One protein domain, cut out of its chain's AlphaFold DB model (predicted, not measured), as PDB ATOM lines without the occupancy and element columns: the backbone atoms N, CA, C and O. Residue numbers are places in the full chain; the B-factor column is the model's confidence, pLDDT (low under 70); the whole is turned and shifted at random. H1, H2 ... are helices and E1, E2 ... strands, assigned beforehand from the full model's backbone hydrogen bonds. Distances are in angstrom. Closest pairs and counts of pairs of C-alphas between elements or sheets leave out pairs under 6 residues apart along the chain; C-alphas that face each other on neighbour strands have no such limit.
ATOM      1  N   GLU A 649     159.463 190.121 108.767       91.50
ATOM      2  CA  GLU A 649     159.256 191.101 107.699       91.50
ATOM      3  C   GLU A 649     160.181 190.893 106.482       91.50
ATOM      4  O   GLU A 649     159.762 191.131 105.352       91.50
ATOM      5  N   GLY A 650     161.412 190.409 106.688       92.31
ATOM      6  CA  GLY A 650     162.374 190.129 105.619       92.31
ATOM      7  C   GLY A 650     161.992 188.955 104.713       92.31
ATOM      8  O   GLY A 650     162.206 189.026 103.503       92.31
ATOM      9  N   ALA A 651     161.398 187.888 105.255       93.19
ATOM     10  CA  ALA A 651     160.882 186.791 104.432       93.19
ATOM     11  C   ALA A 651     159.602 187.219 103.711       93.19
ATOM     12  O   ALA A 651     159.486 187.020 102.506       93.19
ATOM     13  N   LEU A 652     158.694 187.888 104.429       93.50
ATOM     14  CA  LEU A 652     157.415 188.346 103.883       93.50
ATOM     15  C   LEU A 652     157.608 189.284 102.688       93.50
ATOM     16  O   LEU A 652     156.985 189.087 101.649       93.50
ATOM     17  N   ILE A 653     158.512 190.266 102.787       93.25
ATOM     18  CA  ILE A 653     158.754 191.187 101.673       93.25
ATOM     19  C   ILE A 653     159.313 190.461 100.443       93.25
ATOM     20  O   ILE A 653     158.838 190.709  99.341       93.25
ATOM     21  N   ASN A 654     160.263 189.533 100.607       93.38
ATOM     22  CA  ASN A 654     160.828 188.784  99.479       93.38
ATOM     23  C   ASN A 654     159.796 187.844  98.845       93.38
ATOM     24  O   ASN A 654     159.723 187.764  97.623       93.38
ATOM     25  N   GLU A 655     158.964 187.178  99.649       92.38
ATOM     26  CA  GLU A 655     157.861 186.358  99.142       92.38
ATOM     27  C   GLU A 655     156.854 187.195  98.350       92.38
ATOM     28  O   GLU A 655     156.435 186.776  97.275       92.38
ATOM     29  N   GLN A 656     156.505 188.392  98.828       92.81
ATOM     30  CA  GLN A 656     155.623 189.288  98.081       92.81
ATOM     31  C   GLN A 656     156.258 189.722  96.753       92.81
ATOM     32  O   GLN A 656     155.603 189.620  95.719       92.81
ATOM     33  N   LEU A 657     157.536 190.126  96.739       94.50
ATOM     34  CA  LEU A 657     158.236 190.479  95.495       94.50
ATOM     35  C   LEU A 657     158.315 189.306  94.503       94.50
ATOM     36  O   LEU A 657     158.135 189.513  93.307       94.50
ATOM     37  N   ASN A 658     158.542 188.081  94.975       93.00
ATOM     38  CA  ASN A 658     158.541 186.906  94.101       93.00
ATOM     39  C   ASN A 658     157.141 186.618  93.542       93.00
ATOM     40  O   ASN A 658     157.021 186.343  92.355       93.00
ATOM     41  N   LYS A 659     156.073 186.791  94.334       92.19
ATOM     42  CA  LYS A 659     154.693 186.691  93.828       92.19
ATOM     43  C   LYS A 659     154.377 187.758  92.778       92.19
ATOM     44  O   LYS A 659     153.681 187.459  91.814       92.19
ATOM     45  N   PHE A 660     154.894 188.985  92.918       92.31
ATOM     46  CA  PHE A 660     154.791 190.003  91.859       92.31
ATOM     47  C   PHE A 660     155.385 189.493  90.546       92.31
ATOM     48  O   PHE A 660     154.743 189.596  89.502       92.31
ATOM     49  N   VAL A 661     156.585 188.912  90.617       92.56
ATOM     50  CA  VAL A 661     157.262 188.319  89.460       92.56
ATOM     51  C   VAL A 661     156.443 187.172  88.873       92.56
ATOM     52  O   VAL A 661     156.188 187.177  87.674       92.56
ATOM     53  N   GLU A 662     155.974 186.234  89.696       91.06
ATOM     54  CA  GLU A 662     155.164 185.092  89.254       91.06
ATOM     55  C   GLU A 662     153.878 185.540  88.550       91.06
ATOM     56  O   GLU A 662     153.584 185.086  87.445       91.06
ATOM     57  N   VAL A 663     153.127 186.477  89.144       90.12
ATOM     58  CA  VAL A 663     151.890 186.994  88.539       90.12
ATOM     59  C   VAL A 663     152.192 187.730  87.238       90.12
ATOM     60  O   VAL A 663     151.457 187.546  86.269       90.12
ATOM     61  N   GLN A 664     153.258 188.530  87.182       89.56
ATOM     62  CA  GLN A 664     153.645 189.216  85.951       89.56
ATOM     63  C   GLN A 664     154.016 188.220  84.848       89.56
ATOM     64  O   GLN A 664     153.509 188.345  83.741       89.56
ATOM     65  N   GLN A 665     154.832 187.211  85.156       86.44
ATOM     66  CA  GLN A 665     155.267 186.196  84.191       86.44
ATOM     67  C   GLN A 665     154.140 185.261  83.745       86.44
ATOM     68  O   GLN A 665     154.171 184.751  82.631       86.44
ATOM     69  N   SER A 666     153.143 185.021  84.601       85.75
ATOM     70  CA  SER A 666     151.963 184.223  84.242       85.75
ATOM     71  C   SER A 666     151.035 184.928  83.247       85.75
ATOM     72  O   SER A 666     150.159 184.295  82.657       85.75
ATOM     73  N   ARG A 667     151.192 186.244  83.075       79.31
ATOM     74  CA  ARG A 667     150.399 187.058  82.154       79.31
ATOM     75  C   ARG A 667     151.178 187.292  80.860       79.31
ATOM     76  O   ARG A 667     152.393 187.155  80.818       79.31
ATOM     77  N   GLN A 668     150.454 187.604  79.783       67.44
ATOM     78  CA  GLN A 668     151.054 187.877  78.472       67.44
ATOM     79  C   GLN A 668     152.096 189.004  78.545       67.44
ATOM     80  O   GLN A 668     152.018 189.886  79.406       67.44
ATOM     81  N   THR A 669     153.034 188.986  77.597       62.25
ATOM     82  CA  THR A 669     154.167 189.910  77.543       62.25
ATOM     83  C   THR A 669     153.736 191.379  77.600       62.25
ATOM     84  O   THR A 669     152.918 191.816  76.789       62.25
ATOM     85  N   GLY A 670     154.323 192.159  78.506       60.59
ATOM     86  CA  GLY A 670     154.090 193.595  78.661       60.59
ATOM     87  C   GLY A 670     152.991 193.951  79.659       60.59
ATOM     88  O   GLY A 670     152.471 195.066  79.608       60.59
ATOM     89  N   TYR A 671     152.624 193.039  80.564       75.12
ATOM     90  CA  TYR A 671     151.577 193.279  81.555       75.12
ATOM     91  C   TYR A 671     151.976 194.374  82.568       75.12
ATOM     92  O   TYR A 671     152.647 194.114  83.571       75.12
ATOM     93  N   LYS A 672     151.540 195.610  82.287       81.94
ATOM     94  CA  LYS A 672     151.718 196.812  83.116       81.94
ATOM     95  C   LYS A 672     150.381 197.352  83.582       81.94
ATOM     96  O   LYS A 672     149.813 198.263  82.988       81.94
ATOM     97  N   ASP A 673     149.843 196.726  84.615       86.75
ATOM     98  CA  ASP A 673     148.482 196.987  85.049       86.75
ATOM     99  C   ASP A 673     148.344 196.800  86.558       86.75
ATOM    100  O   ASP A 673     148.638 195.741  87.122       86.75
ATOM    101  N   GLU A 674     147.858 197.852  87.215       92.25
ATOM    102  CA  GLU A 674     147.696 197.954  88.666       92.25
ATOM    103  C   GLU A 674     146.678 196.947  89.226       92.25
ATOM    104  O   GLU A 674     146.674 196.662  90.425       92.25
ATOM    105  N   ARG A 675     145.879 196.287  88.376       89.06
ATOM    106  CA  ARG A 675     145.098 195.100  88.766       89.06
ATOM    107  C   ARG A 675     145.983 193.959  89.278       89.06
ATOM    108  O   ARG A 675     145.467 193.086  89.976       89.06
ATOM    109  N   ILE A 676     147.298 193.974  89.009       89.75
ATOM    110  CA  ILE A 676     148.260 193.025  89.594       89.75
ATOM    111  C   ILE A 676     148.188 193.009  91.120       89.75
ATOM    112  O   ILE A 676     148.223 191.942  91.723       89.75
ATOM    113  N   PHE A 677     148.001 194.175  91.748       93.06
ATOM    114  CA  PHE A 677     147.991 194.294  93.201       93.06
ATOM    115  C   PHE A 677     146.813 193.552  93.837       93.06
ATOM    116  O   PHE A 677     146.943 193.043  94.943       93.06
ATOM    117  N   ARG A 678     145.682 193.449  93.125       90.81
ATOM    118  CA  ARG A 678     144.501 192.696  93.580       90.81
ATOM    119  C   ARG A 678     144.676 191.186  93.452       90.81
ATOM    120  O   ARG A 678     143.984 190.440  94.133       90.81
ATOM    121  N   ALA A 679     145.577 190.736  92.579       88.94
ATOM    122  CA  ALA A 679     145.890 189.319  92.418       88.94
ATOM    123  C   ALA A 679     146.861 188.804  93.493       88.94
ATOM    124  O   ALA A 679     147.081 187.598  93.589       88.94
ATOM    125  N   LEU A 680     147.450 189.697  94.296       90.25
ATOM    126  CA  LEU A 680     148.429 189.324  95.304       90.25
ATOM    127  C   LEU A 680     147.768 189.031  96.653       90.25
ATOM    128  O   LEU A 680     147.067 189.886  97.203       90.25
ATOM    129  N   PRO A 681     148.015 187.846  97.231       87.88
ATOM    130  CA  PRO A 681     147.425 187.478  98.505       87.88
ATOM    131  C   PRO A 681     147.972 188.352  99.638       87.88
ATOM    132  O   PRO A 681     149.186 188.514  99.800       87.88
ATOM    133  N   GLY A 682     147.056 188.870 100.458       90.69
ATOM    134  CA  GLY A 682     147.376 189.606 101.681       90.69
ATOM    135  C   GLY A 682     147.658 191.099 101.495       90.69
ATOM    136  O   GLY A 682     148.002 191.748 102.480       90.69
ATOM    137  N   ILE A 683     147.510 191.655 100.286       94.81
ATOM    138  CA  ILE A 683     147.549 193.108 100.061       94.81
ATOM    139  C   ILE A 683     146.194 193.717 100.442       94.81
ATOM    140  O   ILE A 683     145.171 193.396  99.846       94.81
ATOM    141  N   GLU A 684     146.191 194.601 101.436       95.69
ATOM    142  CA  GLU A 684     144.983 195.234 101.982       95.69
ATOM    143  C   GLU A 684     144.712 196.604 101.358       95.69
ATOM    144  O   GLU A 684     143.561 196.980 101.156       95.69
ATOM    145  N   SER A 685     145.768 197.367 101.064       95.88
ATOM    146  CA  SER A 685     145.642 198.674 100.421       95.88
ATOM    147  C   SER A 685     146.879 199.015  99.612       95.88
ATOM    148  O   SER A 685     148.002 198.633  99.960       95.88
ATOM    149  N   VAL A 686     146.664 199.780  98.545       97.12
ATOM    150  CA  VAL A 686     147.728 200.277  97.678       97.12
ATOM    151  C   VAL A 686     147.561 201.763  97.424       97.12
ATOM    152  O   VAL A 686     146.516 202.224  96.963       97.12
ATOM    153  N   ILE A 687     148.637 202.506  97.678       97.19
ATOM    154  CA  ILE A 687     148.746 203.924  97.346       97.19
ATOM    155  C   ILE A 687     149.793 204.070  96.247       97.19
ATOM    156  O   ILE A 687     150.972 203.760  96.435       97.19
ATOM    157  N   ARG A 688     149.355 204.565  95.096       97.25
ATOM    158  CA  ARG A 688     150.219 204.961  93.991       97.25
ATOM    159  C   ARG A 688     150.858 206.303  94.302       97.25
ATOM    160  O   ARG A 688     150.156 207.274  94.579       97.25
ATOM    161  N   VAL A 689     152.184 206.346  94.232       95.75
ATOM    162  CA  VAL A 689     152.976 207.581  94.326       95.75
ATOM    163  C   VAL A 689     153.373 208.053  92.933       95.75
ATOM    164  O   VAL A 689     153.288 209.240  92.643       95.75
ATOM    165  N   GLU A 690     153.791 207.122  92.077       94.31
ATOM    166  CA  GLU A 690     154.094 207.370  90.670       94.31
ATOM    167  C   GLU A 690     153.695 206.128  89.865       94.31
ATOM    168  O   GLU A 690     154.052 205.005  90.239       94.31
ATOM    169  N   GLU A 691     152.916 206.334  88.803       94.38
ATOM    170  CA  GLU A 691     152.346 205.252  87.998       94.38
ATOM    171  C   GLU A 691     153.434 204.338  87.435       94.38
ATOM    172  O   GLU A 691     154.429 204.781  86.862       94.38
ATOM    173  N   TRP A 692     153.249 203.044  87.679       93.31
ATOM    174  CA  TRP A 692     154.137 201.943  87.324       93.31
ATOM    175  C   TRP A 692     155.606 202.128  87.729       93.31
ATOM    176  O   TRP A 692     156.519 201.590  87.101       93.31
ATOM    177  N   LYS A 693     155.848 202.889  88.802       93.62
ATOM    178  CA  LYS A 693     157.202 203.162  89.295       93.62
ATOM    179  C   LYS A 693     157.310 203.116  90.806       93.62
ATOM    180  O   LYS A 693     158.284 202.577  91.321       93.62
ATOM    181  N   THR A 694     156.351 203.672  91.544       95.25
ATOM    182  CA  THR A 694     156.441 203.718  93.009       95.25
ATOM    183  C   THR A 694     155.082 203.551  93.668       95.25
ATOM    184  O   THR A 694     154.151 204.322  93.424       95.25
ATOM    185  N   TYR A 695     155.017 202.582  94.580       97.44
ATOM    186  CA  TYR A 695     153.816 202.210  95.316       97.44
ATOM    187  C   TYR A 695     154.110 202.006  96.798       97.44
ATOM    188  O   TYR A 695     155.210 201.628  97.203       97.44
ATOM    189  N   LEU A 696     153.088 202.235  97.611       97.44
ATOM    190  CA  LEU A 696     153.089 201.980  99.043       97.44
ATOM    191  C   LEU A 696     152.029 200.915  99.293       97.44
ATOM    192  O   LEU A 696     150.847 201.146  99.036       97.44
ATOM    193  N   LEU A 697     152.455 199.742  99.752       96.94
ATOM    194  CA  LEU A 697     151.575 198.594  99.943       96.94
ATOM    195  C   LEU A 697     151.361 198.351 101.431       96.94
ATOM    196  O   LEU A 697     152.326 198.212 102.196       96.94
ATOM    197  N   LYS A 698     150.095 198.255 101.830       96.25
ATOM    198  CA  LYS A 698     149.708 197.705 103.120       96.25
ATOM    199  C   LYS A 698     149.426 196.226 102.954       96.25
ATOM    200  O   LYS A 698     148.648 195.837 102.088       96.25
ATOM    201  N   THR A 699     150.051 195.413 103.793       94.19
ATOM    202  CA  THR A 699     149.838 193.965 103.804       94.19
ATOM    203  C   THR A 699     149.316 193.543 105.168       94.19
ATOM    204  O   THR A 699     149.857 194.024 106.171       94.19
ATOM    205  N   GLY A 700     148.378 192.601 105.224       92.31
ATOM    206  CA  GLY A 700     147.849 192.097 106.498       92.31
ATOM    207  C   GLY A 700     148.886 191.356 107.347       92.31
ATOM    208  O   GLY A 700     148.805 191.339 108.577       92.31
ATOM    209  N   GLU A 701     149.924 190.810 106.709       90.69
ATOM    210  CA  GLU A 701     151.023 190.106 107.382       90.69
ATOM    211  C   GLU A 701     152.036 191.072 108.038       90.69
ATOM    212  O   GLU A 701     152.683 190.718 109.023       90.69
ATOM    213  N   ILE A 702     152.139 192.321 107.556       91.38
ATOM    214  CA  ILE A 702     153.043 193.368 108.072       91.38
ATOM    215  C   ILE A 702     152.212 194.481 108.734       91.38
ATOM    216  O   ILE A 702     151.909 195.535 108.162       91.38
ATOM    217  N   LYS A 703     151.839 194.250 109.997       89.75
ATOM    218  CA  LYS A 703     150.861 195.083 110.720       89.75
ATOM    219  C   LYS A 703     151.321 196.514 111.006       89.75
ATOM    220  O   LYS A 703     150.511 197.432 110.918       89.75
ATOM    221  N   THR A 704     152.594 196.744 111.309       92.06
ATOM    222  CA  THR A 704     153.080 198.050 111.810       92.06
ATOM    223  C   THR A 704     153.819 198.894 110.773       92.06
ATOM    224  O   THR A 704     154.100 200.067 111.020       92.06
ATOM    225  N   LYS A 705     154.124 198.329 109.602       95.25
ATOM    226  CA  LYS A 705     154.891 198.985 108.535       95.25
ATOM    227  C   LYS A 705     154.156 198.918 107.201       95.25
ATOM    228  O   LYS A 705     153.118 198.266 107.079       95.25
ATOM    229  N   TRP A 706     154.698 199.631 106.226       96.31
ATOM    230  CA  TRP A 706     154.295 199.585 104.826       96.31
ATOM    231  C   TRP A 706     155.453 199.065 103.981       96.31
ATOM    232  O   TRP A 706     156.622 199.292 104.310       96.31
ATOM    233  N   VAL A 707     155.132 198.387 102.885       96.19
ATOM    234  CA  VAL A 707     156.114 198.034 101.861       96.19
ATOM    235  C   VAL A 707     156.218 199.210 100.900       96.19
ATOM    236  O   VAL A 707     155.259 199.551 100.214       96.19
ATOM    237  N   TYR A 708     157.387 199.837 100.855       95.75
ATOM    238  CA  TYR A 708     157.743 200.760  99.789       95.75
ATOM    239  C   TYR A 708     158.252 199.930  98.610       95.75
ATOM    240  O   TYR A 708     159.338 199.340  98.686       95.75
ATOM    241  N   LEU A 709     157.446 199.872  97.553       96.06
ATOM    242  CA  LEU A 709     157.742 199.177  96.308       96.06
ATOM    243  C   LEU A 709     158.225 200.187  95.266       96.06
ATOM    244  O   LEU A 709     157.545 201.173  94.983       96.06
ATOM    245  N   SER A 710     159.376 199.905  94.669       94.94
ATOM    246  CA  SER A 710     159.921 200.646  93.532       94.94
ATOM    247  C   SER A 710     160.100 199.699  92.346       94.94
ATOM    248  O   SER A 710     160.509 198.552  92.534       94.94
ATOM    249  N   ILE A 711     159.764 200.154  91.141       94.31
ATOM    250  CA  ILE A 711     159.775 199.354  89.911       94.31
ATOM    251  C   ILE A 711     160.781 199.962  88.929       94.31
ATOM    252  O   ILE A 711     160.734 201.160  88.649       94.31
ATOM    253  N   ASN A 712     161.694 199.137  88.406       91.25
ATOM    254  CA  ASN A 712     162.739 199.519  87.443       91.25
ATOM    255  C   ASN A 712     163.594 200.726  87.883       91.25
ATOM    256  O   ASN A 712     163.972 201.575  87.072       91.25
ATOM    257  N   GLU A 713     163.899 200.821  89.180       86.69
ATOM    258  CA  GLU A 713     164.697 201.919  89.724       86.69
ATOM    259  C   GLU A 713     166.106 201.955  89.109       86.69
ATOM    260  O   GLU A 713     166.859 200.979  89.149       86.69
ATOM    261  N   LYS A 714     166.495 203.111  88.558       73.44
ATOM    262  CA  LYS A 714     167.829 203.324  87.983       73.44
ATOM    263  C   LYS A 714     168.858 203.503  89.108       73.44
ATOM    264  O   LYS A 714     169.092 204.621  89.553       73.44
ATOM    265  N   GLY A 715     169.495 202.427  89.575       57.50
ATOM    266  CA  GLY A 715     170.600 202.556  90.533       57.50
ATOM    267  C   GLY A 715     171.180 201.244  91.064       57.50
ATOM    268  O   GLY A 715     170.529 200.513  91.806       57.50
ATOM    269  N   LYS A 716     172.469 200.998  90.787       48.50
ATOM    270  CA  LYS A 716     173.247 199.874  91.354       48.50
ATOM    271  C   LYS A 716     173.486 199.979  92.876       48.50
ATOM    272  O   LYS A 716     173.957 199.023  93.481       48.50
ATOM    273  N   THR A 717     173.104 201.082  93.528       53.41
ATOM    274  CA  THR A 717     173.253 201.312  94.983       53.41
ATOM    275  C   THR A 717     171.910 201.438  95.703       53.41
ATOM    276  O   THR A 717     171.738 202.247  96.611       53.41
ATOM    277  N   SER A 718     170.922 200.657  95.282       55.88
ATOM    278  CA  SER A 718     169.603 200.659  95.902       55.88
ATOM    279  C   SER A 718     169.736 200.140  97.353       55.88
ATOM    280  O   SER A 718     170.039 198.960  97.549       55.88
ATOM    281  N   GLY A 719     169.487 200.971  98.372       75.12
ATOM    282  CA  GLY A 719     169.411 200.577  99.797       75.12
ATOM    283  C   GLY A 719     168.226 199.655 100.133       75.12
ATOM    284  O   GLY A 719     167.709 199.682 101.246       75.12
ATOM    285  N   TYR A 720     167.760 198.888  99.147       87.62
ATOM    286  CA  TYR A 720     166.639 197.970  99.224       87.62
ATOM    287  C   TYR A 720     167.167 196.591  99.574       87.62
ATOM    288  O   TYR A 720     167.969 196.031  98.814       87.62
ATOM    289  N   PRO A 721     166.733 196.039 100.709       87.12
ATOM    290  CA  PRO A 721     167.212 194.749 101.154       87.12
ATOM    291  C   PRO A 721     166.514 193.571 100.451       87.12
ATOM    292  O   PRO A 721     166.998 192.450 100.568       87.12
ATOM    293  N   ALA A 722     165.423 193.810  99.707       90.75
ATOM    294  CA  ALA A 722     164.704 192.802  98.927       90.75
ATOM    295  C   ALA A 722     164.573 193.224  97.456       90.75
ATOM    296  O   ALA A 722     164.281 194.389  97.161       90.75
ATOM    297  N   LYS A 723     164.809 192.278  96.541       92.69
ATOM    298  CA  LYS A 723     164.771 192.484  95.084       92.69
ATOM    299  C   LYS A 723     164.289 191.213  94.395       92.69
ATOM    300  O   LYS A 723     164.740 190.133  94.767       92.69
ATOM    301  N   ALA A 724     163.454 191.347  93.373       93.44
ATOM    302  CA  ALA A 724     163.046 190.233  92.521       93.44
ATOM    303  C   ALA A 724     162.805 190.719  91.088       93.44
ATOM    304  O   ALA A 724     162.384 191.855  90.877       93.44
ATOM    305  N   ALA A 725     163.073 189.865  90.104       93.44
ATOM    306  CA  ALA A 725     162.688 190.108  88.719       93.44
ATOM    307  C   ALA A 725     162.528 188.788  87.970       93.44
ATOM    308  O   ALA A 725     163.241 187.819  88.259       93.44
ATOM    309  N   GLY A 726     161.639 188.794  86.978       91.38
ATOM    310  CA  GLY A 726     161.459 187.680  86.055       91.38
ATOM    311  C   GLY A 726     162.637 187.499  85.097       91.38
ATOM    312  O   GLY A 726     163.669 188.168  85.191       91.38
ATOM    313  N   THR A 727     162.476 186.556  84.180       90.44
ATOM    314  CA  THR A 727     163.486 186.120  83.203       90.44
ATOM    315  C   THR A 727     163.124 186.495  81.770       90.44
ATOM    316  O   THR A 727     163.840 186.100  80.856       90.44
ATOM    317  N   GLU A 728     162.031 187.239  81.573       88.94
ATOM    318  CA  GLU A 728     161.500 187.594  80.252       88.94
ATOM    319  C   GLU A 728     161.806 189.059  79.882       88.94
ATOM    320  O   GLU A 728     161.970 189.894  80.781       88.94
ATOM    321  N   PRO A 729     161.875 189.415  78.578       85.31
ATOM    322  CA  PRO A 729     162.198 190.774  78.101       85.31
ATOM    323  C   PRO A 729     161.365 191.888  78.710       85.31
ATOM    324  O   PRO A 729     161.868 192.968  79.037       85.31
ATOM    325  N   ASP A 730     160.092 191.610  78.898       86.62
ATOM    326  CA  ASP A 730     159.074 192.510  79.404       86.62
ATOM    327  C   ASP A 730     158.929 192.467  80.933       86.62
ATOM    328  O   ASP A 730     158.209 193.298  81.480       86.62
ATOM    329  N   SER A 731     159.638 191.561  81.624       89.38
ATOM    330  CA  SER A 731     159.622 191.492  83.089       89.38
ATOM    331  C   SER A 731     160.059 192.825  83.692       89.38
ATOM    332  O   SER A 731     160.974 193.475  83.190       89.38
ATOM    333  N   ASP A 732     159.458 193.229  84.798       92.94
ATOM    334  CA  ASP A 732     159.927 194.360  85.580       92.94
ATOM    335  C   ASP A 732     160.891 193.900  86.675       92.94
ATOM    336  O   ASP A 732     160.964 192.724  87.050       92.94
ATOM    337  N   ILE A 733     161.658 194.856  87.190       93.25
ATOM    338  CA  ILE A 733     162.480 194.668  88.377       93.25
ATOM    339  C   ILE A 733     161.782 195.317  89.567       93.25
ATOM    340  O   ILE A 733     161.607 196.536  89.599       93.25
ATOM    341  N   PHE A 734     161.438 194.509  90.565       94.62
ATOM    342  CA  PHE A 734     160.768 194.946  91.782       94.62
ATOM    343  C   PHE A 734     161.766 195.092  92.935       94.62
ATOM    344  O   PHE A 734     162.522 194.170  93.254       94.62
ATOM    345  N   TYR A 735     161.735 196.245  93.599       94.25
ATOM    346  CA  TYR A 735     162.564 196.578  94.754       94.25
ATOM    347  C   TYR A 735     161.679 196.857  95.965       94.25
ATOM    348  O   TYR A 735     160.767 197.679  95.897       94.25
ATOM    349  N   GLY A 736     161.970 196.206  97.090       93.69
ATOM    350  CA  GLY A 736     161.173 196.315  98.310       93.69
ATOM    351  C   GLY A 736     161.998 196.762  99.510       93.69
ATOM    352  O   GLY A 736     163.083 196.237  99.773       93.69
ATOM    353  N   LYS A 737     161.472 197.728 100.265       93.69
ATOM    354  CA  LYS A 737     161.929 198.048 101.625       93.69
ATOM    355  C   LYS A 737     160.742 198.353 102.529       93.69
ATOM    356  O   LYS A 737     159.668 198.716 102.060       93.69
ATOM    357  N   LEU A 738     160.947 198.228 103.831       93.81
ATOM    358  CA  LEU A 738     159.917 198.504 104.826       93.81
ATOM    359  C   LEU A 738     160.046 199.936 105.325       93.81
ATOM    360  O   LEU A 738     161.159 200.399 105.580       93.81
ATOM    361  N   ILE A 739     158.913 200.610 105.489       95.06
ATOM    362  CA  ILE A 739     158.851 201.976 106.010       95.06
ATOM    363  C   ILE A 739     157.833 202.092 107.149       95.06
ATOM    364  O   ILE A 739     156.834 201.371 107.193       95.06
ATOM    365  N   THR A 740     158.092 202.999 108.088       95.62
ATOM    366  CA  THR A 740     157.179 203.316 109.195       95.62
ATOM    367  C   THR A 740     156.032 204.218 108.733       95.62
ATOM    368  O   THR A 740     156.099 204.831 107.668       95.62
ATOM    369  N   GLY A 741     154.984 204.354 109.555       94.50
ATOM    370  CA  GLY A 741     153.896 205.306 109.292       94.50
ATOM    371  C   GLY A 741     154.368 206.765 109.202       94.50
ATOM    372  O   GLY A 741     153.874 207.527 108.381       94.50
ATOM    373  N   GLU A 742     155.389 207.151 109.970       95.12
ATOM    374  CA  GLU A 742     155.981 208.491 109.872       95.12
ATOM    375  C   GLU A 742     156.669 208.710 108.513       95.12
ATOM    376  O   GLU A 742     156.485 209.742 107.868       95.12
ATOM    377  N   GLN A 743     157.437 207.720 108.047       95.56
ATOM    378  CA  GLN A 743     158.082 207.764 106.733       95.56
ATOM    379  C   GLN A 743     157.052 207.771 105.599       95.56
ATOM    380  O   GLN A 743     157.234 208.496 104.624       95.56
ATOM    381  N   LEU A 744     155.965 207.006 105.742       95.44
ATOM    382  CA  LEU A 744     154.828 207.025 104.825       95.44
ATOM    383  C   LEU A 744     154.251 208.439 104.703       95.44
ATOM    384  O   LEU A 744     154.171 208.963 103.594       95.44
ATOM    385  N   ASN A 745     153.922 209.075 105.830       94.38
ATOM    386  CA  ASN A 745     153.348 210.422 105.845       94.38
ATOM    387  C   ASN A 745     154.275 211.435 105.163       94.38
ATOM    388  O   ASN A 745     153.813 212.225 104.345       94.38
ATOM    389  N   LYS A 746     155.590 211.352 105.411       95.06
ATOM    390  CA  LYS A 746     156.594 212.197 104.739       95.06
ATOM    391  C   LYS A 746     156.648 211.985 103.224       95.06
ATOM    392  O   LYS A 746     156.906 212.930 102.493       95.06
ATOM    393  N   ILE A 747     156.439 210.757 102.742       93.19
ATOM    394  CA  ILE A 747     156.445 210.448 101.302       93.19
ATOM    395  C   ILE A 747     155.167 210.947 100.622       93.19
ATOM    396  O   ILE A 747     155.229 211.388  99.475       93.19
ATOM    397  N   VAL A 748     154.026 210.850 101.308       93.44
ATOM    398  CA  VAL A 748     152.714 211.269 100.792       93.44
ATOM    399  C   VAL A 748     152.566 212.795 100.818       93.44
ATOM    400  O   VAL A 748     151.947 213.366  99.922       93.44
ATOM    401  N   GLN A 749     153.161 213.473 101.805       93.75
ATOM    402  CA  GLN A 749     153.093 214.926 101.938       93.75
ATOM    403  C   GLN A 749     153.698 215.627 100.709       93.75
ATOM    404  O   GLN A 749     154.885 215.498 100.416       93.75
ATOM    405  N   GLY A 750     152.867 216.385  99.988       83.38
ATOM    406  CA  GLY A 750     153.286 217.150  98.810       83.38
ATOM    407  C   GLY A 750     153.377 216.350  97.504       83.38
ATOM    408  O   GLY A 750     153.890 216.879  96.521       83.38
ATOM    409  N   LYS A 751     152.885 215.103  97.460       89.56
ATOM    410  CA  LYS A 751     152.786 214.313  96.222       89.56
ATOM    411  C   LYS A 751     151.333 214.046  95.834       89.56
ATOM    412  O   LYS A 751     150.499 213.753  96.687       89.56
ATOM    413  N   ASN A 752     151.055 214.064  94.529       89.56
ATOM    414  CA  ASN A 752     149.775 213.626  93.971       89.56
ATOM    415  C   ASN A 752     149.680 212.097  94.057       89.56
ATOM    416  O   ASN A 752     150.064 211.387  93.130       89.56
ATOM    417  N   THR A 753     149.222 211.592  95.201       92.94
ATOM    418  CA  THR A 753     149.031 210.154  95.416       92.94
ATOM    419  C   THR A 753     147.615 209.718  95.046       92.94
ATOM    420  O   THR A 753     146.666 210.490  95.176       92.94
ATOM    421  N   VAL A 754     147.464 208.477  94.579       93.19
ATOM    422  CA  VAL A 754     146.160 207.892  94.227       93.19
ATOM    423  C   VAL A 754     145.975 206.587  94.988       93.19
ATOM    424  O   VAL A 754     146.798 205.678  94.882       93.19
TER     425      VAL A 754
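Overview. This is residues 649 to 754 of the 757 residues of an uncharacterized protein of Elusimicrobia bacterium CG_4_10_14_0_8_um_filter_37_32 (UniProt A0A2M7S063). A strongly twisted sheet of five strands curls round one long helix, H1, while the short helix H3 packs on the sheet away from H1 and H2 sits by the edge strand E1. The 106 printed residues hold three helices and five strands, in the order H1 H2 E1 E2 E3 E4 E5 H3. The sheet runs E1 E2 E3 E5 E4, all antiparallel, and the class is mixed. The whole is compact, with a radius of gyration of the C-alphas of 13.1 A and spans of 37 by 27 by 26 A.

Arrangement. H1, residues 649 to 666, is on one face of the sheet, making two layers, helix and sheet; its closest C-alphas to E4, residues 722 to 725, are Asn 654 and Ala 722, 5.6 A apart. H2, residues 674 to 679, touches H1 through residues 660 to 664 of H1 alone, closest at the C-alphas of Val 663 and Ile 676, 7.1 A, and only grazes the sheet. E1, residues 683 to 690, E2, 694 to 699, and E3, 706 to 711, form a meander, each strand the antiparallel neighbour of the one before; N 687 and O 696 are 2.9 A apart, N 697 and O 707 2.8 A. E5, residues 733 to 739, is the antiparallel neighbour of E3, with N 708 and O 737 within hydrogen-bond range at 2.8 A, and of E4, with N 734 and O 724 within hydrogen-bond range at 2.8 A. H3, residues 741 to 748, is on the sheet at a height of 8.6 A, only just over E3 with 3 of its C-alphas, and apart from H1. Every O i to N i+4 pair is within hydrogen-bond range in H3, 13 of 14 in H1 and 0 of 2 in H2, where 3 of 3 O i to N i+3 pairs are.

Along the chain. H1 begins at C-alpha 649 (159.256, 191.101, 107.699) and is 25.5 A long; E5 is 19.4 A and E1 18.3 A. H3 ends at C-alpha 748 (152.714, 211.269, 100.792).

Size, cuts and confidence. The C-alphas farthest apart, Gln 668 and Glu 742, are 37.9 A apart. The printed part has no cut and no long link. Residues 668 to 670 and 715 to 718 have pLDDT under 70.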